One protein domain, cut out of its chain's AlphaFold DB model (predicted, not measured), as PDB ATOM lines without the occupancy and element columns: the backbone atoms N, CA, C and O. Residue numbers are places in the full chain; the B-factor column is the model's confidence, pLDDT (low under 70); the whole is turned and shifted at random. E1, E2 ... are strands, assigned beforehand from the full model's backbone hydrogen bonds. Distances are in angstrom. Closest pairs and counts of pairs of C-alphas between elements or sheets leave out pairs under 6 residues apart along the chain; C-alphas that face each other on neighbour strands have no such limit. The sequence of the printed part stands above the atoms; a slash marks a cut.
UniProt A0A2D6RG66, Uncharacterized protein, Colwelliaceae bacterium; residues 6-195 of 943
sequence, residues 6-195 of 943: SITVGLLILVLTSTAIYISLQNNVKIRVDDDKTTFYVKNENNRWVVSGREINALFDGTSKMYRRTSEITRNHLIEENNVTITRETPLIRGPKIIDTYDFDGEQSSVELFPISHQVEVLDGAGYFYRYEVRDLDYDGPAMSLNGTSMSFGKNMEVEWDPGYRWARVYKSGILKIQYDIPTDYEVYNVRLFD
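Overview. This is residues 6 to 195 of the 943 residues of an uncharacterized protein of Colwelliaceae bacterium (UniProt A0A2D6RG66). Two twisted sheets, one of ten strands and one of seven, stand face to face as a sandwich. E10 to E17 form a jelly roll, one long hairpin wound over both sheets, and the meanders E1 to E6 and E7 to E10, each strand the antiparallel neighbour of the one before, make up the rest. The 190 printed residues hold seventeen named strands, E1 to E17 along the chain, and no named helix: the class is all strand. Both sheets are antiparallel, in the orders E1 E2 E3 E4 E5 E6 E11 E16 E15 E12 and E7 E8 E9 E10 E17 E14 E13. The whole is compact and rounded, with a radius of gyration of the C-alphas of 16.3 A and spans of 43 by 38 by 25 A.

Along the chain. Find C-alpha 6 at (81.826, 91.274, 23.906), where E1 (6 to 9) begins the larger sheet. Read on through E2 (12 to 16), E3 (20 to 25), E4 (29 to 34) and E5 (38 to 43) to E6 (49 to 61), the longest at 36.7 A, which begins at (83.296, 103.874, 10.156). Its other strands are E11 (129 to 135), E16 (175 to 181, 20.1 A), E15 (167 to 171) and E12 (144 to 146). In the smaller sheet look for E7 (74 to 80), E8 (83 to 91, 26.2 A), E9 (97 to 105, 26.7 A), E10 (117 to 123), E14 (157 to 161), E13 (150 to 153) and E17 (186 to 194, 26.0 A), which ends at (78.968, 92.754, 1.337).

Arrangement. In the larger sheet look at E6 and E11, antiparallel at 162 degrees, with N 54 and O 135 2.8 A apart, within hydrogen-bond range. On the other side of E6, the hairpin E5 and E6 has N 40 and O 53 at 2.8 A. E1 and E12 are the edge strands. Across the sandwich the closest C-alphas of E6 and E14 are those of Ser 52 and Met 157, 6.1 A apart. The facing parts are 9.0 A centre to centre. In the smaller sheet the pairing of E17 is staggered: residues 186 to 190 pair with E10 and residues 191 to 194 with E14. Check N 189 and O 120 at 2.9 A, then N 192 and O 160 at 2.9 A. E1 and E17 are apart.

Size, cuts and confidence. The two C-alphas farthest apart, those of Asn 46 and Thr 184, are 47.4 A apart. The printed part has no cut. The links E6 to E7, with 12 residues, and E9 to E10, with 11, are long. The mean pLDDT of the printed part is 95.6, and no printed residue is under 70.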
ATOM      1  N   SER A   6      80.982  91.450  25.094       94.50
ATOM      2  CA  SER A   6      81.826  91.274  23.906       94.50
ATOM      3  C   SER A   6      82.300  89.829  23.854       94.50
ATOM      4  O   SER A   6      82.763  89.315  24.870       94.50
ATOM      5  N   ILE A   7      82.185  89.193  22.695       95.94
ATOM      6  CA  ILE A   7      82.580  87.808  22.445       95.94
ATOM      7  C   ILE A   7      83.470  87.815  21.201       95.94
ATOM      8  O   ILE A   7      83.132  88.462  20.214       95.94
ATOM      9  N   THR A   8      84.611  87.133  21.253       94.69
ATOM     10  CA  THR A   8      85.508  86.964  20.102       94.69
ATOM     11  C   THR A   8      85.416  85.519  19.631       94.69
ATOM     12  O   THR A   8      85.562  84.613  20.451       94.69
ATOM     13  N   VAL A   9      85.165  85.316  18.339       93.38
ATOM     14  CA  VAL A   9      85.046  83.999  17.696       93.38
ATOM     15  C   VAL A   9      85.963  84.015  16.474       93.38
ATOM     16  O   VAL A   9      85.652  84.666  15.481       93.38
ATOM     17  N   GLY A  10      87.145  83.406  16.580       94.00
ATOM     18  CA  GLY A  10      88.197  83.547  15.566       94.00
ATOM     19  C   GLY A  10      88.559  85.019  15.297       94.00
ATOM     20  O   GLY A  10      88.982  85.742  16.201       94.00
ATOM     21  N   LEU A  11      88.373  85.461  14.052       92.31
ATOM     22  CA  LEU A  11      88.597  86.821  13.550       92.31
ATOM     23  C   LEU A  11      87.403  87.773  13.764       92.31
ATOM     24  O   LEU A  11      87.512  88.977  13.497       92.31
ATOM     25  N   LEU A  12      86.273  87.255  14.253       95.00
ATOM     26  CA  LEU A  12      85.044  88.005  14.492       95.00
ATOM     27  C   LEU A  12      84.995  88.571  15.910       95.00
ATOM     28  O   LEU A  12      85.333  87.908  16.893       95.00
ATOM     29  N   ILE A  13      84.484  89.795  16.032       95.38
ATOM     30  CA  ILE A  13      84.143  90.420  17.314       95.38
ATOM     31  C   ILE A  13      82.641  90.696  17.337       95.38
ATOM     32  O   ILE A  13      82.149  91.548  16.596       95.38
ATOM     33  N   LEU A  14      81.927  90.004  18.222       96.00
ATOM     34  CA  LEU A  14      80.499  90.156  18.478       96.00
ATOM     35  C   LEU A  14      80.288  91.020  19.730       96.00
ATOM     36  O   LEU A  14      80.821  90.729  20.798       96.00
ATOM     37  N   VAL A  15      79.492  92.081  19.635       95.19
ATOM     38  CA  VAL A  15      79.122  92.946  20.762       95.19
ATOM     39  C   VAL A  15      77.608  92.952  20.922       95.19
ATOM     40  O   VAL A  15      76.875  93.508  20.105       95.19
ATOM     41  N   LEU A  16      77.147  92.379  22.026       94.44
ATOM     42  CA  LEU A  16      75.743  92.289  22.395       94.44
ATOM     43  C   LEU A  16      75.350  93.497  23.246       94.44
ATOM     44  O   LEU A  16      75.997  93.813  24.249       94.44
ATOM     45  N   THR A  17      74.270  94.165  22.853       93.56
ATOM     46  CA  THR A  17      73.635  95.244  23.618       93.56
ATOM     47  C   THR A  17      72.137  94.982  23.721       93.56
ATOM     48  O   THR A  17      71.581  94.215  22.939       93.56
ATOM     49  N   SER A  18      71.446  95.654  24.643       89.69
ATOM     50  CA  SER A  18      69.993  95.485  24.797       89.69
ATOM     51  C   SER A  18      69.193  95.844  23.537       89.69
ATOM     52  O   SER A  18      68.087  95.349  23.357       89.69
ATOM     53  N   THR A  19      69.730  96.700  22.664       91.12
ATOM     54  CA  THR A  19      69.016  97.222  21.485       91.12
ATOM     55  C   THR A  19      69.574  96.729  20.152       91.12
ATOM     56  O   THR A  19      68.933  96.931  19.129       91.12
ATOM     57  N   ALA A  20      70.763  96.121  20.133       96.44
ATOM     58  CA  ALA A  20      71.431  95.723  18.896       96.44
ATOM     59  C   ALA A  20      72.499  94.645  19.118       96.44
ATOM     60  O   ALA A  20      73.116  94.586  20.188       96.44
ATOM     61  N   ILE A  21      72.771  93.874  18.069       97.62
ATOM     62  CA  ILE A  21      73.937  92.995  17.961       97.62
ATOM     63  C   ILE A  21      74.897  93.624  16.949       97.62
ATOM     64  O   ILE A  21      74.493  93.934  15.831       97.62
ATOM     65  N   TYR A  22      76.153  93.842  17.335       97.56
ATOM     66  CA  TYR A  22      77.207  94.249  16.405       97.56
ATOM     67  C   TYR A  22      78.118  93.070  16.134       97.56
ATOM     68  O   TYR A  22      78.521  92.403  17.078       97.56
ATOM     69  N   ILE A  23      78.516  92.891  14.888       97.88
ATOM     70  CA  ILE A  23      79.550  91.944  14.501       97.88
ATOM     71  C   ILE A  23      80.534  92.647  13.575       97.88
ATOM     72  O   ILE A  23      80.132  93.453  12.737       97.88
ATOM     73  N   SER A  24      81.828  92.416  13.758       97.12
ATOM     74  CA  SER A  24      82.874  92.997  12.911       97.12
ATOM     75  C   SER A  24      83.969  91.991  12.615       97.12
ATOM     76  O   SER A  24      84.382  91.281  13.532       97.12
ATOM     77  N   LEU A  25      84.482  92.016  11.388       96.31
ATOM     78  CA  LEU A  25      85.625  91.225  10.944       96.31
ATOM     79  C   LEU A  25      86.874  92.111  10.894       96.31
ATOM     80  O   LEU A  25      86.883  93.127  10.195       96.31
ATOM     81  N   GLN A  26      87.899  91.760  11.680       90.50
ATOM     82  CA  GLN A  26      89.234  92.390  11.686       90.50
ATOM     83  C   GLN A  26      89.264  93.939  11.701       90.50
ATOM     84  O   GLN A  26      90.255  94.548  11.317       90.50
ATOM     85  N   ASN A  27      88.197  94.601  12.175       90.69
ATOM     86  CA  ASN A  27      88.031  96.065  12.158       90.69
ATOM     87  C   ASN A  27      87.978  96.714  10.747       90.69
ATOM     88  O   ASN A  27      88.074  97.939  10.650       90.69
ATOM     89  N   ASN A  28      87.738  95.925   9.694       88.94
ATOM     90  CA  ASN A  28      87.571  96.403   8.312       88.94
ATOM     91  C   ASN A  28      86.097  96.662   7.977       88.94
ATOM     92  O   ASN A  28      85.724  97.764   7.575       88.94
ATOM     93  N   VAL A  29      85.247  95.675   8.265       95.50
ATOM     94  CA  VAL A  29      83.801  95.700   8.017       95.50
ATOM     95  C   VAL A  29      83.028  95.414   9.300       95.50
ATOM     96  O   VAL A  29      83.520  94.759  10.227       95.50
ATOM     97  N   LYS A  30      81.815  95.962   9.405       96.94
ATOM     98  CA  LYS A  30      80.964  95.803  10.589       96.94
ATOM     99  C   LYS A  30      79.488  95.840  10.230       96.94
ATOM    100  O   LYS A  30      79.036  96.740   9.532       96.94
ATOM    101  N   ILE A  31      78.721  94.940  10.830       98.00
ATOM    102  CA  ILE A  31      77.266  94.876  10.725       98.00
ATOM    103  C   ILE A  31      76.653  95.156  12.093       98.00
ATOM    104  O   ILE A  31      77.147  94.712  13.130       98.00
ATOM    105  N   ARG A  32      75.571  95.932  12.105       98.00
ATOM    106  CA  ARG A  32      74.743  96.208  13.280       98.00
ATOM    107  C   ARG A  32      73.314  95.768  12.994       98.00
ATOM    108  O   ARG A  32      72.641  96.403  12.186       98.00
ATOM    109  N   VAL A  33      72.841  94.752  13.702       97.88
ATOM    110  CA  VAL A  33      71.463  94.251  13.627       97.88
ATOM    111  C   VAL A  33      70.642  94.894  14.750       97.88
ATOM    112  O   VAL A  33      70.826  94.565  15.925       97.88
ATOM    113  N   ASP A  34      69.768  95.842  14.404       97.06
ATOM    114  CA  ASP A  34      68.820  96.496  15.322       97.06
ATOM    115  C   ASP A  34      67.458  95.762  15.332       97.06
ATOM    116  O   ASP A  34      67.246  94.802  14.590       97.06
ATOM    117  N   ASP A  35      66.496  96.236  16.138       93.94
ATOM    118  CA  ASP A  35      65.091  95.780  16.081       93.94
ATOM    119  C   ASP A  35      64.479  95.944  14.679       93.94
ATOM    120  O   ASP A  35      63.510  95.295  14.316       93.94
ATOM    121  N   ASP A  36      64.985  96.893  13.905       91.50
ATOM    122  CA  ASP A  36      64.156  97.592  12.935       91.50
ATOM    123  C   ASP A  36      64.782  97.679  11.538       91.50
ATOM    124  O   ASP A  36      64.094  98.080  10.595       91.50
ATOM    125  N   LYS A  37      66.066  97.325  11.446       96.81
ATOM    126  CA  LYS A  37      66.944  97.397  10.276       96.81
ATOM    127  C   LYS A  37      68.284  96.736  10.587       96.81
ATOM    128  O   LYS A  37      68.639  96.583  11.761       96.81
ATOM    129  N   THR A  38      69.054  96.441   9.554       98.19
ATOM    130  CA  THR A  38      70.466  96.066   9.682       98.19
ATOM    131  C   THR A  38      71.330  97.118   8.992       98.19
ATOM    132  O   THR A  38      71.039  97.547   7.881       98.19
ATOM    133  N   THR A  39      72.362  97.620   9.669       98.06
ATOM    134  CA  THR A  39      73.262  98.652   9.129       98.06
ATOM    135  C   THR A  39      74.644  98.072   8.870       98.06
ATOM    136  O   THR A  39      75.270  97.543   9.788       98.06
ATOM    137  N   PHE A  40      75.122  98.250   7.645       97.75
ATOM    138  CA  PHE A  40      76.437  97.848   7.173       97.75
ATOM    139  C   PHE A  40      77.379  99.048   7.218       97.75
ATOM    140  O   PHE A  40      77.007 100.179   6.877       97.75
ATOM    141  N   TYR A  41      78.590  98.802   7.704       97.06
ATOM    142  CA  TYR A  41      79.635  99.798   7.841       97.06
ATOM    143  C   TYR A  41      80.929  99.301   7.213       97.06
ATOM    144  O   TYR A  41      81.382  98.200   7.527       97.06
ATOM    145  N   VAL A  42      81.567 100.191   6.460       94.00
ATOM    146  CA  VAL A  42      82.941 100.043   5.964       94.00
ATOM    147  C   VAL A  42      83.818 101.146   6.550       94.00
ATOM    148  O   VAL A  42      83.327 102.115   7.157       94.00
ATOM    149  N   LYS A  43      85.130 101.016   6.389       91.12
ATOM    150  CA  LYS A  43      86.079 102.094   6.666       91.12
ATOM    151  C   LYS A  43      86.253 102.964   5.427       91.12
ATOM    152  O   LYS A  43      86.418 102.456   4.333       91.12
ATOM    153  N   ASN A  44      86.226 104.282   5.601       87.19
ATOM    154  CA  ASN A  44      86.649 105.202   4.544       87.19
ATOM    155  C   ASN A  44      88.172 105.437   4.578       87.19
ATOM    156  O   ASN A  44      88.851 105.004   5.510       87.19
ATOM    157  N   GLU A  45      88.678 106.238   3.638       81.56
ATOM    158  CA  GLU A  45      90.094 106.647   3.524       81.56
ATOM    159  C   GLU A  45      90.692 107.235   4.821       81.56
ATOM    160  O   GLU A  45      91.891 107.157   5.064       81.56
ATOM    161  N   ASN A  46      89.855 107.796   5.704       88.88
ATOM    162  CA  ASN A  46      90.270 108.366   6.991       88.88
ATOM    163  C   ASN A  46      90.198 107.358   8.154       88.88
ATOM    164  O   ASN A  46      90.186 107.756   9.324       88.88
ATOM    165  N   ASN A  47      90.069 106.062   7.857       87.88
ATOM    166  CA  ASN A  47      89.897 104.979   8.825       87.88
ATOM    167  C   ASN A  47      88.695 105.197   9.778       87.88
ATOM    168  O   ASN A  47      88.683 104.748  10.936       87.88
ATOM    169  N   ARG A  48      87.640 105.883   9.314       93.56
ATOM    170  CA  ARG A  48      86.387 106.101  10.061       93.56
ATOM    171  C   ARG A  48      85.296 105.163   9.563       93.56
ATOM    172  O   ARG A  48      85.161 104.948   8.367       93.56
ATOM    173  N   TRP A  49      84.492 104.648  10.493       95.81
ATOM    174  CA  TRP A  49      83.296 103.874  10.156       95.81
ATOM    175  C   TRP A  49      82.273 104.775   9.464       95.81
ATOM    176  O   TRP A  49      81.775 105.723  10.078       95.81
ATOM    177  N   VAL A  50      81.933 104.453   8.222       96.25
ATOM    178  CA  VAL A  50      80.865 105.099   7.454       96.25
ATOM    179  C   VAL A  50      79.778 104.082   7.143       96.25
ATOM    180  O   VAL A  50      80.044 102.890   7.072       96.25
ATOM    181  N   VAL A  51      78.533 104.542   7.015       97.19
ATOM    182  CA  VAL A  51      77.424 103.674   6.600       97.19
ATOM    183  C   VAL A  51      77.519 103.471   5.093       97.19
ATOM    184  O   VAL A  51      77.489 104.459   4.348       97.19
ATOM    185  N   SER A  52      77.630 102.211   4.683       95.88
ATOM    186  CA  SER A  52      77.632 101.774   3.286       95.88
ATOM    187  C   SER A  52      76.257 101.279   2.836       95.88
ATOM    188  O   SER A  52      75.897 101.463   1.681       95.88
ATOM    189  N   GLY A  53      75.439 100.754   3.757       97.56
ATOM    190  CA  GLY A  53      74.056 100.370   3.470       97.56
ATOM    191  C   GLY A  53      73.197 100.183   4.724       97.56
ATOM    192  O   GLY A  53      73.695  99.841   5.801       97.56
ATOM    193  N   ARG A  54      71.885 100.411   4.604       98.25
ATOM    194  CA  ARG A  54      70.876 100.089   5.628       98.25
ATOM    195  C   ARG A  54      69.762  99.241   5.047       98.25
ATOM    196  O   ARG A  54      68.928  99.747   4.301       98.25
ATOM    197  N   GLU A  55      69.740  97.987   5.452       97.75
ATOM    198  CA  GLU A  55      68.753  96.986   5.084       97.75
ATOM    199  C   GLU A  55      67.468  97.140   5.911       97.75
ATOM    200  O   GLU A  55      67.503  97.362   7.125       97.75
ATOM    201  N   ILE A  56      66.320  97.090   5.231       97.81
ATOM    202  CA  ILE A  56      64.979  97.205   5.801       97.81
ATOM    203  C   ILE A  56      64.041  96.244   5.071       97.81
ATOM    204  O   ILE A  56      63.774  96.402   3.880       97.81
ATOM    205  N   ASN A  57      63.421  95.352   5.838       98.00
ATOM    206  CA  ASN A  57      62.420  94.417   5.334       98.00
ATOM    207  C   ASN A  57      61.003  94.922   5.595       98.00
ATOM    208  O   ASN A  57      60.700  95.522   6.636       98.00
ATOM    209  N   ALA A  58      60.111  94.711   4.631       97.81
ATOM    210  CA  ALA A  58      58.715  95.102   4.750       97.81
ATOM    211  C   ALA A  58      57.785  94.153   3.994       97.81
ATOM    212  O   ALA A  58      58.087  93.711   2.890       97.81
ATOM    213  N   LEU A  59      56.601  93.940   4.567       97.81
ATOM    214  CA  LEU A  59      55.499  93.235   3.925       97.81
ATOM    215  C   LEU A  59      54.427  94.236   3.480       97.81
ATOM    216  O   LEU A  59      54.170  95.226   4.177       97.81
ATOM    217  N   PHE A  60      53.795  93.993   2.337       98.06
ATOM    218  CA  PHE A  60      52.735  94.835   1.786       98.06
ATOM    219  C   PHE A  60      51.463  94.029   1.535       98.06
ATOM    220  O   PHE A  60      51.497  92.969   0.919       98.06
ATOM    221  N   ASP A  61      50.337  94.587   1.974       96.75
ATOM    222  CA  ASP A  61      48.988  94.144   1.632       96.75
ATOM    223  C   ASP A  61      48.443  95.069   0.540       96.75
ATOM    224  O   ASP A  61      48.104  96.235   0.787       96.75
ATOM    225  N   GLY A  62      48.488  94.594  -0.707       94.50
ATOM    226  CA  GLY A  62      48.257  95.433  -1.877       94.50
ATOM    227  C   GLY A  62      49.274  96.578  -1.948       94.50
ATOM    228  O   GLY A  62      50.471  96.367  -2.133       94.50
ATOM    229  N   THR A  63      48.798  97.815  -1.796       94.00
ATOM    230  CA  THR A  63      49.633  99.030  -1.791       94.00
ATOM    231  C   THR A  63      50.041  99.495  -0.390       94.00
ATOM    232  O   THR A  63      50.816 100.444  -0.262       94.00
ATOM    233  N   SER A  64      49.510  98.873   0.665       96.19
ATOM    234  CA  SER A  64      49.664  99.324   2.051       96.19
ATOM    235  C   SER A  64      50.771  98.551   2.757       96.19
ATOM    236  O   SER A  64      50.740  97.325   2.812       96.19
ATOM    237  N   LYS A  65      51.743  99.259   3.342       97.44
ATOM    238  CA  LYS A  65      52.789  98.637   4.169       97.44
ATOM    239  C   LYS A  65      52.180  98.069   5.456       97.44
ATOM    240  O   LYS A  65      51.479  98.785   6.170       97.44
ATOM    241  N   MET A  66      52.484  96.816   5.782       97.19
ATOM    242  CA  MET A  66      52.069  96.193   7.035       97.19
ATOM    243  C   MET A  66      52.949  96.681   8.195       97.19
ATOM    244  O   MET A  66      54.174  96.758   8.085       97.19
ATOM    245  N   TYR A  67      52.320  97.040   9.314       96.50
ATOM    246  CA  TYR A  67      53.031  97.507  10.503       96.50
ATOM    247  C   TYR A  67      53.557  96.332  11.333       96.50
ATOM    248  O   TYR A  67      52.858  95.343  11.558       96.50
ATOM    249  N   ARG A  68      54.790  96.488  11.817       96.50
ATOM    250  CA  ARG A  68      55.476  95.566  12.732       96.50
ATOM    251  C   ARG A  68      55.056  95.784  14.179       96.50
ATOM    252  O   ARG A  68      54.769  96.913  14.582       96.50
ATOM    253  N   ARG A  69      55.089  94.720  14.975       96.12
ATOM    254  CA  ARG A  69      54.908  94.773  16.428       96.12
ATOM    255  C   ARG A  69      56.271  94.953  17.089       96.12
ATOM    256  O   ARG A  69      56.889  93.993  17.522       96.12
ATOM    257  N   THR A  70      56.764  96.192  17.145       93.81
ATOM    258  CA  THR A  70      58.140  96.498  17.596       93.81
ATOM    259  C   THR A  70      58.489  95.951  18.979       93.81
ATOM    260  O   THR A  70      59.645  95.640  19.225       93.81
ATOM    261  N   SER A  71      57.512  95.829  19.881       94.12
ATOM    262  CA  SER A  71      57.703  95.269  21.224       94.12
ATOM    263  C   SER A  71      57.893  93.750  21.253       94.12
ATOM    264  O   SER A  71      58.296  93.223  22.283       94.12
ATOM    265  N   GLU A  72      57.555  93.053  20.167       96.62
ATOM    266  CA  GLU A  72      57.633  91.592  20.039       96.62
ATOM    267  C   GLU A  72      58.828  91.150  19.172       96.62
ATOM    268  O   GLU A  72      59.003  89.960  18.934       96.62
ATOM    269  N   ILE A  73      59.653  92.089  18.691       96.69
ATOM    270  CA  ILE A  73      60.827  91.766  17.874       96.69
ATOM    271  C   ILE A  73      61.890  91.122  18.758       96.69
ATOM    272  O   ILE A  73      62.266  91.673  19.796       96.69
ATOM    273  N   THR A  74      62.408  89.977  18.322       96.69
ATOM    274  CA  THR A  74      63.486  89.274  19.023       96.69
ATOM    275  C   THR A  74      64.745  89.217  18.166       96.69
ATOM    276  O   THR A  74      64.690  89.207  16.936       96.69
ATOM    277  N   ARG A  75      65.903  89.230  18.832       96.88
ATOM    278  CA  ARG A  75      67.223  89.003  18.237       96.88
ATOM    279  C   ARG A  75      67.894  87.891  19.011       96.88
ATOM    280  O   ARG A  75      68.140  88.047  20.207       96.88
ATOM    281  N   ASN A  76      68.225  86.822  18.316       96.81
ATOM    282  CA  ASN A  76      68.971  85.706  18.858       96.81
ATOM    283  C   ASN A  76      70.327  85.628  18.162       96.81
ATOM    284  O   ASN A  76      70.516  86.141  17.059       96.81
ATOM    285  N   HIS A  77      71.279  85.013  18.843       97.06
ATOM    286  CA  HIS A  77      72.541  84.621  18.246       97.06
ATOM    287  C   HIS A  77      72.861  83.206  18.705       97.06
ATOM    288  O   HIS A  77      72.529  82.826  19.832       97.06
ATOM    289  N   LEU A  78      73.505  82.453  17.831       97.75
ATOM    290  CA  LEU A  78      73.998  81.114  18.083       97.75
ATOM    291  C   LEU A  78      75.478  81.099  17.708       97.75
ATOM    292  O   LEU A  78      75.854  81.631  16.668       97.75
ATOM    293  N   ILE A  79      76.310  80.557  18.592       97.19
ATOM    294  CA  ILE A  79      77.738  80.372  18.340       97.19
ATOM    295  C   ILE A  79      77.994  78.872  18.407       97.19
ATOM    296  O   ILE A  79      77.867  78.277  19.480       97.19
ATOM    297  N   GLU A  80      78.331  78.281  17.267       96.88
ATOM    298  CA  GLU A  80      78.684  76.870  17.128       96.88
ATOM    299  C   GLU A  80      80.100  76.784  16.562       96.88
ATOM    300  O   GLU A  80      80.345  77.129  15.410       96.88
ATOM    301  N   GLU A  81      81.046  76.361  17.406       94.62
ATOM    302  CA  GLU A  81      82.480  76.356  17.089       94.62
ATOM    303  C   GLU A  81      82.989  77.756  16.704       94.62
ATOM    304  O   GLU A  81      83.037  78.643  17.562       94.62
ATOM    305  N   ASN A  82      83.358  77.947  15.434       95.38
ATOM    306  CA  ASN A  82      83.797  79.220  14.870       95.38
ATOM    307  C   ASN A  82      82.690  79.945  14.089       95.38
ATOM    308  O   ASN A  82      82.901  81.083  13.680       95.38
ATOM    309  N   ASN A  83      81.503  79.358  13.933       97.00
ATOM    310  CA  ASN A  83      80.399  79.992  13.222       97.00
ATOM    311  C   ASN A  83      79.527  80.822  14.166       97.00
ATOM    312  O   ASN A  83      79.230  80.422  15.297       97.00
ATOM    313  N   VAL A  84      79.092  81.984  13.687       97.81
ATOM    314  CA  VAL A  84      78.124  82.846  14.365       97.81
ATOM    315  C   VAL A  84      76.908  82.993  13.464       97.81
ATOM    316  O   VAL A  84      77.027  83.496  12.355       97.81
ATOM    317  N   THR A  85      75.735  82.632  13.971       98.19
ATOM    318  CA  THR A  85      74.452  82.900  13.314       98.19
ATOM    319  C   THR A  85      73.707  83.965  14.105       98.19
ATOM    320  O   THR A  85      73.570  83.860  15.326       98.19
ATOM    321  N   ILE A  86      73.221  85.008  13.434       98.31
ATOM    322  CA  ILE A  86      72.366  86.042  14.025       98.31
ATOM    323  C   ILE A  86      70.980  85.931  13.402       98.31
ATOM    324  O   ILE A  86      70.844  86.068  12.191       98.31
ATOM    325  N   THR A  87      69.950  85.768  14.234       98.06
ATOM    326  CA  THR A  87      68.555  85.680  13.784       98.06
ATOM    327  C   THR A  87      67.732  86.841  14.339       98.06
ATOM    328  O   THR A  87      67.745  87.087  15.547       98.06
ATOM    329  N   ARG A  88      66.982  87.551  13.490       98.00
ATOM    330  CA  ARG A  88      66.009  88.586  13.882       98.00
ATOM    331  C   ARG A  88      64.607  88.182  13.435       98.00
ATOM    332  O   ARG A  88      64.334  88.150  12.244       98.00
ATOM    333  N   GLU A  89      63.697  87.968  14.383       98.19
ATOM    334  CA  GLU A  89      62.286  87.662  14.106       98.19
ATOM    335  C   GLU A  89      61.416  88.912  14.300       98.19
ATOM    336  O   GLU A  89      61.395  89.519  15.374       98.19
ATOM    337  N   THR A  90      60.683  89.294  13.251       98.00
ATOM    338  CA  THR A  90      59.856  90.505  13.187       98.00
ATOM    339  C   THR A  90      58.384  90.156  12.929       98.00
ATOM    340  O   THR A  90      57.974  90.038  11.770       98.00
ATOM    341  N   PRO A  91      57.553  90.028  13.978       97.56
ATOM    342  CA  PRO A  91      56.118  89.794  13.824       97.56
ATOM    343  C   PRO A  91      55.361  91.051  13.361       97.56
ATOM    344  O   PRO A  91      55.675  92.189  13.740       97.56
ATOM    345  N   LEU A  92      54.311  90.856  12.558       97.38
ATOM    346  CA  LEU A  92      53.461  91.917  12.007       97.38
ATOM    347  C   LEU A  92      52.046  91.893  12.625       97.38
ATOM    348  O   LEU A  92      51.587  90.897  13.182       97.38
ATOM    349  N   ILE A  93      51.312  93.014  12.559       92.38
ATOM    350  CA  ILE A  93      50.021  93.183  13.270       92.38
ATOM    351  C   ILE A  93      48.972  92.114  12.899       92.38
ATOM    352  O   ILE A  93      48.126  91.795  13.737       92.38
ATOM    353  N   ARG A  94      49.047  91.524  11.700       91.31
ATOM    354  CA  ARG A  94      48.028  90.619  11.141       91.31
ATOM    355  C   ARG A  94      48.415  89.137  11.081       91.31
ATOM    356  O   ARG A  94      47.706  88.384  10.430       91.31
ATOM    357  N   GLY A  95      49.493  88.726  11.749       94.44
ATOM    358  CA  GLY A  95      49.918  87.321  11.787       94.44
ATOM    359  C   GLY A  95      51.269  87.039  11.124       94.44
ATOM    360  O   GLY A  95      52.089  86.419  11.795       94.44
ATOM    361  N   PRO A  96      51.552  87.537   9.900       97.81
ATOM    362  CA  PRO A  96      52.796  87.210   9.217       97.81
ATOM    363  C   PRO A  96      54.028  87.629  10.012       97.81
ATOM    364  O   PRO A  96      53.996  88.602  10.779       97.81
ATOM    365  N   LYS A  97      55.141  86.948   9.768       97.94
ATOM    366  CA  LYS A  97      56.436  87.291  10.358       97.94
ATOM    367  C   LYS A  97      57.560  87.183   9.340       97.94
ATOM    368  O   LYS A  97      57.492  86.382   8.414       97.94
ATOM    369  N   ILE A  98      58.577  88.012   9.538       98.38
ATOM    370  CA  ILE A  98      59.813  88.015   8.753       98.38
ATOM    371  C   ILE A  98      60.944  87.564   9.675       98.38
ATOM    372  O   ILE A  98      61.074  88.114  10.771       98.38
ATOM    373  N   ILE A  99      61.736  86.584   9.250       98.38
ATOM    374  CA  ILE A  99      62.911  86.089   9.971       98.38
ATOM    375  C   ILE A  99      64.143  86.364   9.114       98.38
ATOM    376  O   ILE A  99      64.259  85.844   8.012       98.38
ATOM    377  N   ASP A 100      65.049  87.192   9.622       98.50
ATOM    378  CA  ASP A 100      66.358  87.436   9.021       98.50
ATOM    379  C   ASP A 100      67.404  86.554   9.686       98.50
ATOM    380  O   ASP A 100      67.549  86.627  10.907       98.50
ATOM    381  N   THR A 101      68.165  85.798   8.902       98.31
ATOM    382  CA  THR A 101      69.263  84.948   9.373       98.31
ATOM    383  C   THR A 101      70.554  85.351   8.669       98.31
ATOM    384  O   THR A 101      70.611  85.365   7.442       98.31
ATOM    385  N   TYR A 102      71.580  85.707   9.444       98.38
ATOM    386  CA  TYR A 102      72.918  86.058   8.959       98.38
ATOM    387  C   TYR A 102      73.923  85.039   9.482       98.38
ATOM    388  O   TYR A 102      74.029  84.895  10.704       98.38
ATOM    389  N   ASP A 103      74.693  84.415   8.593       98.19
ATOM    390  CA  ASP A 103      75.751  83.480   8.981       98.19
ATOM    391  C   ASP A 103      77.142  84.074   8.747       98.19
ATOM    392  O   ASP A 103      77.414  84.757   7.755       98.19
ATOM    393  N   PHE A 104      78.036  83.796   9.689       97.94
ATOM    394  CA  PHE A 104      79.413  84.267   9.711       97.94
ATOM    395  C   PHE A 104      80.344  83.128  10.117       97.94
ATOM    396  O   PHE A 104      80.011  82.374  11.026       97.94
ATOM    397  N   ASP A 105      81.534  83.076   9.524       96.69
ATOM    398  CA  ASP A 105      82.608  82.154   9.910       96.69
ATOM    399  C   ASP A 105      83.769  82.936  10.527       96.69
ATOM    400  O   ASP A 105      84.287  83.894   9.948       96.69
ATOM    401  N   GLY A 106      84.164  82.536  11.731       94.31
ATOM    402  CA  GLY A 106      85.276  83.088  12.491       94.31
ATOM    403  C   GLY A 106      86.644  82.836  11.868       94.31
ATOM    404  O   GLY A 106      87.583  83.561  12.194       94.31
ATOM    405  N   GLU A 107      86.790  81.849  10.990       94.50
ATOM    406  CA  GLU A 107      88.051  81.559  10.299       94.50
ATOM    407  C   GLU A 107      88.231  82.382   9.020       94.50
ATOM    408  O   GLU A 107      89.350  82.523   8.525       94.50
ATOM    409  N   GLN A 108      87.154  82.980   8.511       92.19
ATOM    410  CA  GLN A 108      87.176  83.726   7.264       92.19
ATOM    411  C   GLN A 108      87.845  85.097   7.427       92.19
ATOM    412  O   GLN A 108      87.420  85.913   8.243       92.19
ATOM    413  N   SER A 109      88.876  85.379   6.624       90.25
ATOM    414  CA  SER A 109      89.549  86.687   6.578       90.25
ATOM    415  C   SER A 109      89.073  87.588   5.438       90.25
ATOM    416  O   SER A 109      89.325  88.791   5.481       90.25
ATOM    417  N   SER A 110      88.392  87.034   4.431       88.81
ATOM    418  CA  SER A 110      87.837  87.802   3.316       88.81
ATOM    419  C   SER A 110      86.679  88.689   3.781       88.81
ATOM    420  O   SER A 110      85.680  88.197   4.311       88.81
ATOM    421  N   VAL A 111      86.809  90.001   3.555       91.06
ATOM    422  CA  VAL A 111      85.750  90.993   3.818       91.06
ATOM    423  C   VAL A 111      84.533  90.795   2.921       91.06
ATOM    424  O   VAL A 111      83.417  91.110   3.326       91.06
ATOM    425  N   GLU A 112      84.736  90.205   1.747       88.38
ATOM    426  CA  GLU A 112      83.669  89.882   0.817       88.38
ATOM    427  C   GLU A 112      82.747  88.817   1.413       88.38
ATOM    428  O   GLU A 112      81.530  88.959   1.389       88.38
ATOM    429  N   LEU A 113      83.306  87.790   2.057       92.00
ATOM    430  CA  LEU A 113      82.579  86.690   2.705       92.00
ATOM    431  C   LEU A 113      81.972  87.069   4.073       92.00
ATOM    432  O   LEU A 113      81.672  86.199   4.891       92.00
ATOM    433  N   PHE A 114      81.762  88.366   4.325       94.25
ATOM    434  CA  PHE A 114      81.192  88.910   5.555       94.25
ATOM    435  C   PHE A 114      79.910  89.731   5.270       94.25
ATOM    436  O   PHE A 114      80.006  90.910   4.922       94.25
ATOM    437  N   PRO A 115      78.694  89.169   5.454       96.56
ATOM    438  CA  PRO A 115      78.383  87.822   5.944       96.56
ATOM    439  C   PRO A 115      78.592  86.755   4.859       96.56
ATOM    440  O   PRO A 115      78.646  87.080   3.671       96.56
ATOM    441  N   ILE A 116      78.649  85.481   5.257       95.38
ATOM    442  CA  ILE A 116      78.714  84.349   4.314       95.38
ATOM    443  C   ILE A 116      77.394  84.222   3.564       95.38
ATOM    444  O   ILE A 116      77.368  84.051   2.347       95.38
ATOM    445  N   SER A 117      76.293  84.338   4.297       96.94
ATOM    446  CA  SER A 117      74.938  84.287   3.770       96.94
ATOM    447  C   SER A 117      74.047  85.250   4.548       96.94
ATOM    448  O   SER A 117      74.258  85.534   5.733       96.94
ATOM    449  N   HIS A 118      73.022  85.754   3.869       97.94
ATOM    450  CA  HIS A 118      71.871  86.367   4.511       97.94
ATOM    451  C   HIS A 118      70.603  85.804   3.864       97.94
ATOM    452  O   HIS A 118      70.431  85.771   2.645       97.94
ATOM    453  N   GLN A 119      69.740  85.263   4.711       98.19
ATOM    454  CA  GLN A 119      68.497  84.624   4.324       98.19
ATOM    455  C   GLN A 119      67.335  85.346   4.994       98.19
ATOM    456  O   GLN A 119      67.404  85.686   6.177       98.19
ATOM    457  N   VAL A 120      66.262  85.571   4.237       98.38
ATOM    458  CA  VAL A 120      65.019  86.148   4.743       98.38
ATOM    459  C   VAL A 120      63.874  85.179   4.520       98.38
ATOM    460  O   VAL A 120      63.470  84.929   3.387       98.38
ATOM    461  N   GLU A 121      63.324  84.668   5.613       98.50
ATOM    462  CA  GLU A 121      62.155  83.797   5.607       98.50
ATOM    463  C   GLU A 121      60.892  84.613   5.904       98.50
ATOM    464  O   GLU A 121      60.865  85.446   6.817       98.50
ATOM    465  N   VAL A 122      59.815  84.363   5.161       98.31
ATOM    466  CA  VAL A 122      58.499  84.959   5.409       98.31
ATOM    467  C   VAL A 122      57.498  83.853   5.715       98.31
ATOM    468  O   VAL A 122      57.245  83.001   4.869       98.31
ATOM    469  N   LEU A 123      56.920  83.884   6.918       98.19
ATOM    470  CA  LEU A 123      55.921  82.917   7.391       98.19
ATOM    471  C   LEU A 123      54.525  83.555   7.451       98.19
ATOM    472  O   LEU A 123      54.396  84.742   7.774       98.19
ATOM    473  N   ASP A 124      53.501  82.752   7.161       97.81
ATOM    474  CA  ASP A 124      52.089  83.130   6.991       97.81
ATOM    475  C   ASP A 124      51.909  84.288   5.987       97.81
ATOM    476  O   ASP A 124      51.089  85.191   6.165       97.81
ATOM    477  N   GLY A 125      52.760  84.311   4.956       96.75
ATOM    478  CA  GLY A 125      52.907  85.423   4.019       96.75
ATOM    479  C   GLY A 125      52.037  85.355   2.759       96.75
ATOM    480  O   GLY A 125      52.092  86.297   1.963       96.75
ATOM    481  N   ALA A 126      51.261  84.284   2.551       97.31
ATOM    482  CA  ALA A 126      50.593  84.037   1.275       97.31
ATOM    483  C   ALA A 126      49.665  85.195   0.874       97.31
ATOM    484  O   ALA A 126      48.835  85.670   1.652       97.31
ATOM    485  N   GLY A 127      49.786  85.642  -0.377       95.38
ATOM    486  CA  GLY A 127      48.962  86.725  -0.929       95.38
ATOM    487  C   GLY A 127      49.432  88.145  -0.586       95.38
ATOM    488  O   GLY A 127      48.821  89.108  -1.056       95.38
ATOM    489  N   TYR A 128      50.524  88.297   0.168       97.88
ATOM    490  CA  TYR A 128      51.204  89.577   0.380       97.88
ATOM    491  C   TYR A 128      52.401  89.754  -0.573       97.88
ATOM    492  O   TYR A 128      52.779  88.845  -1.312       97.88
ATOM    493  N   PHE A 129      53.014  90.943  -0.560       98.00
ATOM    494  CA  PHE A 129      54.281  91.207  -1.251       98.00
ATOM    495  C   PHE A 129      55.404  91.441  -0.251       98.00
ATOM    496  O   PHE A 129      55.272  92.279   0.648       98.00
ATOM    497  N   TYR A 130      56.528  90.765  -0.452       98.50
ATOM    498  CA  TYR A 130      57.751  91.022   0.293       98.50
ATOM    499  C   TYR A 130      58.569  92.096  -0.421       98.50
ATOM    500  O   TYR A 130      58.684  92.089  -1.647       98.50
ATOM    501  N   ARG A 131      59.126  93.052   0.326       98.44
ATOM    502  CA  ARG A 131      60.030  94.066  -0.216       98.44
ATOM    503  C   ARG A 131      61.299  94.157   0.618       98.44
ATOM    504  O   ARG A 131      61.237  94.552   1.784       98.44
ATOM    505  N   TYR A 132      62.415  93.896  -0.050       98.38
ATOM    506  CA  TYR A 132      63.760  94.176   0.420       98.38
ATOM    507  C   TYR A 132      64.148  95.601   0.031       98.38
ATOM    508  O   TYR A 132      64.000  96.000  -1.130       98.38
ATOM    509  N   GLU A 133      64.594  96.400   0.991       98.25
ATOM    510  CA  GLU A 133      64.995  97.783   0.759       98.25
ATOM    511  C   GLU A 133      66.361  98.053   1.385       98.25
ATOM    512  O   GLU A 133      66.541  97.869   2.584       98.25
ATOM    513  N   VAL A 134      67.298  98.560   0.587       98.31
ATOM    514  CA  VAL A 134      68.604  99.023   1.065       98.31
ATOM    515  C   VAL A 134      68.702 100.528   0.849       98.31
ATOM    516  O   VAL A 134      68.448 101.024  -0.247       98.31
ATOM    517  N   ARG A 135      69.030 101.270   1.906       98.25
ATOM    518  CA  ARG A 135      69.187 102.733   1.903       98.25
ATOM    519  C   ARG A 135      70.628 103.146   2.164       98.25
ATOM    520  O   ARG A 135      71.432 102.333   2.604       98.25
ATOM    521  N   ASP A 136      70.890 104.441   1.997       97.06
ATOM    522  CA  ASP A 136      72.185 105.085   2.263       97.06
ATOM    523  C   ASP A 136      73.329 104.555   1.376       97.06
ATOM    524  O   ASP A 136      74.504 104.756   1.698       97.06
ATOM    525  N   LEU A 137      72.966 103.920   0.255       96.44
ATOM    526  CA  LEU A 137      73.887 103.487  -0.789       96.44
ATOM    527  C   LEU A 137      74.481 104.713  -1.480       96.44
ATOM    528  O   LEU A 137      73.785 105.709  -1.692       96.44
ATOM    529  N   ASP A 138      75.753 104.644  -1.844       94.62
ATOM    530  CA  ASP A 138      76.393 105.712  -2.604       94.62
ATOM    531  C   ASP A 138      76.156 105.476  -4.104       94.62
ATOM    532  O   ASP A 138      76.732 104.573  -4.709       94.62
ATOM    533  N   TYR A 139      75.202 106.216  -4.672       93.94
ATOM    534  CA  TYR A 139      74.756 106.078  -6.056       93.94
ATOM    535  C   TYR A 139      74.343 107.441  -6.610       93.94
ATOM    536  O   TYR A 139      73.362 108.033  -6.153       93.94
ATOM    537  N   ASP A 140      75.068 107.925  -7.612       90.56
ATOM    538  CA  ASP A 140      74.838 109.215  -8.272       90.56
ATOM    539  C   ASP A 140      74.079 109.095  -9.609       90.56
ATOM    540  O   ASP A 140      73.617 110.102 -10.164       90.56
ATOM    541  N   GLY A 141      73.884 107.865 -10.090       91.81
ATOM    542  CA  GLY A 141      73.198 107.555 -11.337       91.81
ATOM    543  C   GLY A 141      71.687 107.854 -11.352       91.81
ATOM    544  O   GLY A 141      71.053 108.182 -10.336       91.81
ATOM    545  N   PRO A 142      71.054 107.769 -12.536       94.12
ATOM    546  CA  PRO A 142      69.615 107.955 -12.681       94.12
ATOM    547  C   PRO A 142      68.828 106.799 -12.049       94.12
ATOM    548  O   PRO A 142      69.285 105.669 -11.970       94.12
ATOM    549  N   ALA A 143      67.582 107.055 -11.644       97.06
ATOM    550  CA  ALA A 143      66.724 105.974 -11.166       97.06
ATOM    551  C   ALA A 143      66.410 104.985 -12.305       97.06
ATOM    552  O   ALA A 143      65.767 105.376 -13.283       97.06
ATOM    553  N   MET A 144      66.777 103.712 -12.154       97.00
ATOM    554  CA  MET A 144      66.638 102.695 -13.204       97.00
ATOM    555  C   MET A 144      66.087 101.369 -12.675       97.00
ATOM    556  O   MET A 144      66.322 100.991 -11.526       97.00
ATOM    557  N   SER A 145      65.324 100.681 -13.526       96.38
ATOM    558  CA  SER A 145      64.942  99.286 -13.293       96.38
ATOM    559  C   SER A 145      66.147  98.387 -13.544       96.38
ATOM    560  O   SER A 145      66.919  98.635 -14.470       96.38
ATOM    561  N   LEU A 146      66.294  97.354 -12.724       94.62
ATOM    562  CA  LEU A 146      67.395  96.404 -12.806       94.62
ATOM    563  C   LEU A 146      66.883  95.089 -13.393       94.62
ATOM    564  O   LEU A 146      65.796  94.640 -13.034       94.62
ATOM    565  N   ASN A 147      67.682  94.496 -14.281       91.31
ATOM    566  CA  ASN A 147      67.417  93.192 -14.900       91.31
ATOM    567  C   ASN A 147      68.383  92.098 -14.399       91.31
ATOM    568  O   ASN A 147      68.396  91.000 -14.944       91.31
ATOM    569  N   GLY A 148      69.214  92.407 -13.399       91.31
ATOM    570  CA  GLY A 148      70.185  91.489 -12.798       91.31
ATOM    571  C   GLY A 148      69.763  91.001 -11.411       91.31
ATOM    572  O   GLY A 148      68.676  91.329 -10.930       91.31
ATOM    573  N   THR A 149      70.641  90.222 -10.788       94.88
ATOM    574  CA  THR A 149      70.534  89.699  -9.411       94.88
ATOM    575  C   THR A 149      71.625  90.247  -8.491       94.88
ATOM    576  O   THR A 149      71.750  89.804  -7.357       94.88
ATOM    577  N   SER A 150      72.419  91.211  -8.962       93.12
ATOM    578  CA  SER A 150      73.352  91.965  -8.131       93.12
ATOM    579  C   SER A 150      73.530  93.394  -8.648       93.12
ATOM    580  O   SER A 150      73.159  93.709  -9.788       93.12
ATOM    581  N   MET A 151      74.042  94.279  -7.791       92.19
ATOM    582  CA  MET A 151      74.455  95.636  -8.146       92.19
ATOM    583  C   MET A 151      75.457  96.184  -7.126       92.19
ATOM    584  O   MET A 151      75.195  96.148  -5.922       92.19
ATOM    585  N   SER A 152      76.549  96.762  -7.621       89.12
ATOM    586  CA  SER A 152      77.562  97.443  -6.810       89.12
ATOM    587  C   SER A 152      77.246  98.938  -6.645       89.12
ATOM    588  O   SER A 152      76.645  99.587  -7.508       89.12
ATOM    589  N   PHE A 153      77.659  99.483  -5.509       91.94
ATOM    590  CA  PHE A 153      77.449 100.849  -5.042       91.94
ATOM    591  C   PHE A 153      78.762 101.387  -4.465       91.94
ATOM    592  O   PHE A 153      79.674 100.623  -4.145       91.94
ATOM    593  N   GLY A 154      78.880 102.706  -4.312       87.38
ATOM    594  CA  GLY A 154      80.072 103.280  -3.695       87.38
ATOM    595  C   GLY A 154      80.205 102.940  -2.205       87.38
ATOM    596  O   GLY A 154      79.270 102.429  -1.579       87.38
ATOM    597  N   LYS A 155      81.367 103.272  -1.623       89.06
ATOM    598  CA  LYS A 155      81.797 102.819  -0.283       89.06
ATOM    599  C   LYS A 155      81.818 101.290  -0.171       89.06
ATOM    600  O   LYS A 155      81.353 100.762   0.842       89.06
ATOM    601  N   ASN A 156      82.307 100.636  -1.217       85.50
ATOM    602  CA  ASN A 156      82.579  99.209  -1.258       85.50
ATOM    603  C   ASN A 156      81.368  98.402  -0.781       85.50
ATOM    604  O   ASN A 156      81.350  97.811   0.298       85.50
ATOM    605  N   MET A 157      80.272  98.517  -1.527       91.94
ATOM    606  CA  MET A 157      79.014  97.881  -1.166       91.94
ATOM    607  C   MET A 157      78.402  97.226  -2.383       91.94
ATOM    608  O   MET A 157      78.009  97.909  -3.323       91.94
ATOM    609  N   GLU A 158      78.233  95.916  -2.333       93.25
ATOM    610  CA  GLU A 158      77.441  95.175  -3.299       93.25
ATOM    611  C   GLU A 158      76.204  94.595  -2.632       93.25
ATOM    612  O   GLU A 158      76.242  94.155  -1.483       93.25
ATOM    613  N   VAL A 159      75.092  94.633  -3.363       94.94
ATOM    614  CA  VAL A 159      73.860  93.954  -2.979       94.94
ATOM    615  C   VAL A 159      73.590  92.845  -3.985       94.94
ATOM    616  O   VAL A 159      73.432  93.125  -5.169       94.94
ATOM    617  N   GLU A 160      73.473  91.615  -3.505       95.56
ATOM    618  CA  GLU A 160      73.012  90.439  -4.247       95.56
ATOM    619  C   GLU A 160      71.607  90.043  -3.782       95.56
ATOM    620  O   GLU A 160      71.246  90.236  -2.617       95.56
ATOM    621  N   TRP A 161      70.790  89.507  -4.687       97.69
ATOM    622  CA  TRP A 161      69.435  89.052  -4.385       97.69
ATOM    623  C   TRP A 161      68.968  87.936  -5.321       97.69
ATOM    624  O   TRP A 161      69.321  87.897  -6.499       97.69
ATOM    625  N   ASP A 162      68.109  87.055  -4.812       96.75
ATOM    626  CA  ASP A 162      67.571  85.935  -5.582       96.75
ATOM    627  C   ASP A 162      66.780  86.378  -6.828       96.75
ATOM    628  O   ASP A 162      66.091  87.412  -6.818       96.75
ATOM    629  N   PRO A 163      66.800  85.575  -7.911       95.62
ATOM    630  CA  PRO A 163      65.921  85.780  -9.056       95.62
ATOM    631  C   PRO A 163      64.438  85.589  -8.676       95.62
ATOM    632  O   PRO A 163      64.094  85.180  -7.572       95.62
ATOM    633  N   GLY A 164      63.520  85.888  -9.602       94.81
ATOM    634  CA  GLY A 164      62.075  85.740  -9.360       94.81
ATOM    635  C   GLY A 164      61.422  86.932  -8.652       94.81
ATOM    636  O   GLY A 164      60.253  86.869  -8.274       94.81
ATOM    637  N   TYR A 165      62.144  88.045  -8.508       97.19
ATOM    638  CA  TYR A 165      61.551  89.310  -8.097       97.19
ATOM    639  C   TYR A 165      60.547  89.813  -9.143       97.19
ATOM    640  O   TYR A 165      60.732  89.685 -10.354       97.19
ATOM    641  N   ARG A 166      59.487  90.468  -8.675       96.44
ATOM    642  CA  ARG A 166      58.498  91.147  -9.515       96.44
ATOM    643  C   ARG A 166      59.081  92.385 -10.187       96.44
ATOM    644  O   ARG A 166      58.763  92.682 -11.335       96.44
ATOM    645  N   TRP A 167      59.875  93.149  -9.443       97.81
ATOM    646  CA  TRP A 167      60.679  94.254  -9.961       97.81
ATOM    647  C   TRP A 167      61.823  94.576  -8.994       97.81
ATOM    648  O   TRP A 167      61.671  94.458  -7.777       97.81
ATOM    649  N   ALA A 168      62.942  95.037  -9.550       98.06
ATOM    650  CA  ALA A 168      64.068  95.607  -8.823       98.06
ATOM    651  C   ALA A 168      64.356  97.007  -9.382       98.06
ATOM    652  O   ALA A 168      64.329  97.221 -10.598       98.06
ATOM    653  N   ARG A 169      64.556  97.997  -8.506       98.00
ATOM    654  CA  ARG A 169      64.777  99.392  -8.912       98.00
ATOM    655  C   ARG A 169      65.728 100.112  -7.969       98.00
ATOM    656  O   ARG A 169      65.498 100.125  -6.758       98.00
ATOM    657  N   VAL A 170      66.717 100.787  -8.546       97.69
ATOM    658  CA  VAL A 170      67.589 101.743  -7.855       97.69
ATOM    659  C   VAL A 170      67.084 103.171  -8.081       97.69
ATOM    660  O   VAL A 170      66.539 103.505  -9.137       97.69
ATOM    661  N   TYR A 171      67.230 104.024  -7.073       97.56
ATOM    662  CA  TYR A 171      66.856 105.434  -7.106       97.56
ATOM    663  C   TYR A 171      68.083 106.310  -6.862       97.56
ATOM    664  O   TYR A 171      68.920 105.980  -6.028       97.56
ATOM    665  N   LYS A 172      68.105 107.494  -7.490       95.25
ATOM    666  CA  LYS A 172      69.139 108.536  -7.317       95.25
ATOM    667  C   LYS A 172      69.403 108.935  -5.853       95.25
ATOM    668  O   LYS A 172      70.418 109.525  -5.533       95.25
ATOM    669  N   SER A 173      68.471 108.648  -4.948       93.69
ATOM    670  CA  SER A 173      68.629 108.898  -3.514       93.69
ATOM    671  C   SER A 173      69.452 107.827  -2.780       93.69
ATOM    672  O   SER A 173      69.347 107.758  -1.558       93.69
ATOM    673  N   GLY A 174      70.164 106.939  -3.483       95.81
ATOM    674  CA  GLY A 174      70.905 105.847  -2.844       95.81
ATOM    675  C   GLY A 174      69.992 104.793  -2.217       95.81
ATOM    676  O   GLY A 174      70.213 104.361  -1.085       95.81
ATOM    677  N   ILE A 175      68.894 104.450  -2.902       98.06
ATOM    678  CA  ILE A 175      67.927 103.456  -2.421       98.06
ATOM    679  C   ILE A 175      67.765 102.362  -3.469       98.06
ATOM    680  O   ILE A 175      67.389 102.660  -4.601       98.06
ATOM    681  N   LEU A 176      67.960 101.111  -3.068       98.06
ATOM    682  CA  LEU A 176      67.622  99.918  -3.836       98.06
ATOM    683  C   LEU A 176      66.358  99.287  -3.249       98.06
ATOM    684  O   LEU A 176      66.220  99.164  -2.032       98.06
ATOM    685  N   LYS A 177      65.415  98.905  -4.109       98.38
ATOM    686  CA  LYS A 177      64.211  98.160  -3.726       98.38
ATOM    687  C   LYS A 177      64.040  96.951  -4.625       98.38
ATOM    688  O   LYS A 177      63.997  97.118  -5.843       98.38
ATOM    689  N   ILE A 178      63.847  95.790  -4.016       98.44
ATOM    690  CA  ILE A 178      63.491  94.544  -4.693       98.44
ATOM    691  C   ILE A 178      62.174  94.057  -4.091       98.44
ATOM    692  O   ILE A 178      62.019  94.032  -2.870       98.44
ATOM    693  N   GLN A 179      61.192  93.735  -4.931       98.38
ATOM    694  CA  GLN A 179      59.890  93.250  -4.481       98.38
ATOM    695  C   GLN A 179      59.612  91.856  -5.032       98.38
ATOM    696  O   GLN A 179      59.705  91.658  -6.239       98.38
ATOM    697  N   TYR A 180      59.181  90.943  -4.167       98.44
ATOM    698  CA  TYR A 180      58.797  89.573  -4.493       98.44
ATOM    699  C   TYR A 180      57.298  89.358  -4.262       98.44
ATOM    700  O   TYR A 180      56.691  89.978  -3.379       98.44
ATOM    701  N   ASP A 181      56.706  88.479  -5.066       97.56
ATOM    702  CA  ASP A 181      55.398  87.896  -4.772       97.56
ATOM    703  C   ASP A 181      55.598  86.703  -3.813       97.56
ATOM    704  O   ASP A 181      56.617  86.014  -3.892       97.56
ATOM    705  N   ILE A 182      54.649  86.477  -2.899       97.75
ATOM    706  CA  ILE A 182      54.721  85.405  -1.891       97.75
ATOM    707  C   ILE A 182      53.617  84.377  -2.188       97.75
ATOM    708  O   ILE A 182      52.458  84.590  -1.802       97.75
ATOM    709  N   PRO A 183      53.914  83.307  -2.949       95.88
ATOM    710  CA  PRO A 183      52.889  82.378  -3.415       95.88
ATOM    711  C   PRO A 183      52.406  81.401  -2.337       95.88
ATOM    712  O   PRO A 183      51.284  80.903  -2.459       95.88
ATOM    713  N   THR A 184      53.200  81.131  -1.298       97.62
ATOM    714  CA  THR A 184      52.831  80.225  -0.200       97.62
ATOM    715  C   THR A 184      52.946  80.891   1.173       97.62
ATOM    716  O   THR A 184      53.411  82.019   1.299       97.62
ATOM    717  N   ASP A 185      52.491  80.205   2.226       97.44
ATOM    718  CA  ASP A 185      52.647  80.689   3.603       97.44
ATOM    719  C   ASP A 185      54.096  80.602   4.106       97.44
ATOM    720  O   ASP A 185      54.372  81.070   5.205       97.44
ATOM    721  N   TYR A 186      55.026  80.027   3.339       98.06
ATOM    722  CA  TYR A 186      56.438  79.962   3.702       98.06
ATOM    723  C   TYR A 186      57.326  80.164   2.478       98.06
ATOM    724  O   TYR A 186      57.437  79.281   1.632       98.06
ATOM    725  N   GLU A 187      57.992  81.312   2.413       98.12
ATOM    726  CA  GLU A 187      58.951  81.627   1.354       98.12
ATOM    727  C   GLU A 187      60.299  82.021   1.941       98.12
ATOM    728  O   GLU A 187      60.375  82.583   3.035       98.12
ATOM    729  N   VAL A 188      61.355  81.750   1.181       97.88
ATOM    730  CA  VAL A 188      62.739  82.023   1.563       97.88
ATOM    731  C   VAL A 188      63.411  82.794   0.438       97.88
ATOM    732  O   VAL A 188      63.343  82.385  -0.719       97.88
ATOM    733  N   TYR A 189      64.071  83.896   0.784       98.00
ATOM    734  CA  TYR A 189      64.800  84.746  -0.150       98.00
ATOM    735  C   TYR A 189      66.244  84.899   0.317       98.00
ATOM    736  O   TYR A 189      66.487  85.326   1.446       98.00
ATOM    737  N   ASN A 190      67.200  84.592  -0.552       97.75
ATOM    738  CA  ASN A 190      68.609  84.864  -0.312       97.75
ATOM    739  C   ASN A 190      68.937  86.260  -0.846       97.75
ATOM    740  O   ASN A 190      68.641  86.614  -1.990       97.75
ATOM    741  N   VAL A 191      69.507  87.075   0.026       96.81
ATOM    742  CA  VAL A 191      69.913  88.454  -0.241       96.81
ATOM    743  C   VAL A 191      71.200  88.690   0.518       96.81
ATOM    744  O   VAL A 191      71.388  88.117   1.581       96.81
ATOM    745  N   ARG A 192      72.115  89.506   0.011       94.94
ATOM    746  CA  ARG A 192      73.396  89.706   0.690       94.94
ATOM    747  C   ARG A 192      73.933  91.094   0.424       94.94
ATOM    748  O   ARG A 192      73.887  91.563  -0.704       94.94
ATOM    749  N   LEU A 193      74.416  91.739   1.481       94.56
ATOM    750  CA  LEU A 193      75.172  92.984   1.399       94.56
ATOM    751  C   LEU A 193      76.586  92.691   1.858       94.56
ATOM    752  O   LEU A 193      76.764  92.200   2.974       94.56
ATOM    753  N   PHE A 194      77.567  93.008   1.029       92.44
ATOM    754  CA  PHE A 194      78.968  92.754   1.337       92.44
ATOM    755  C   PHE A 194      79.878  93.809   0.707       92.44
ATOM    756  O   PHE A 194      79.421  94.671  -0.043       92.44
ATOM    757  N   ASP A 195      81.153  93.759   1.079       87.31
ATOM    758  CA  ASP A 195      82.218  94.647   0.610       87.31
ATOM    759  C   ASP A 195      83.021  93.905  -0.478       87.31
ATOM    760  O   ASP A 195      83.777  92.993  -0.128       87.31
TER     761      ASP A 195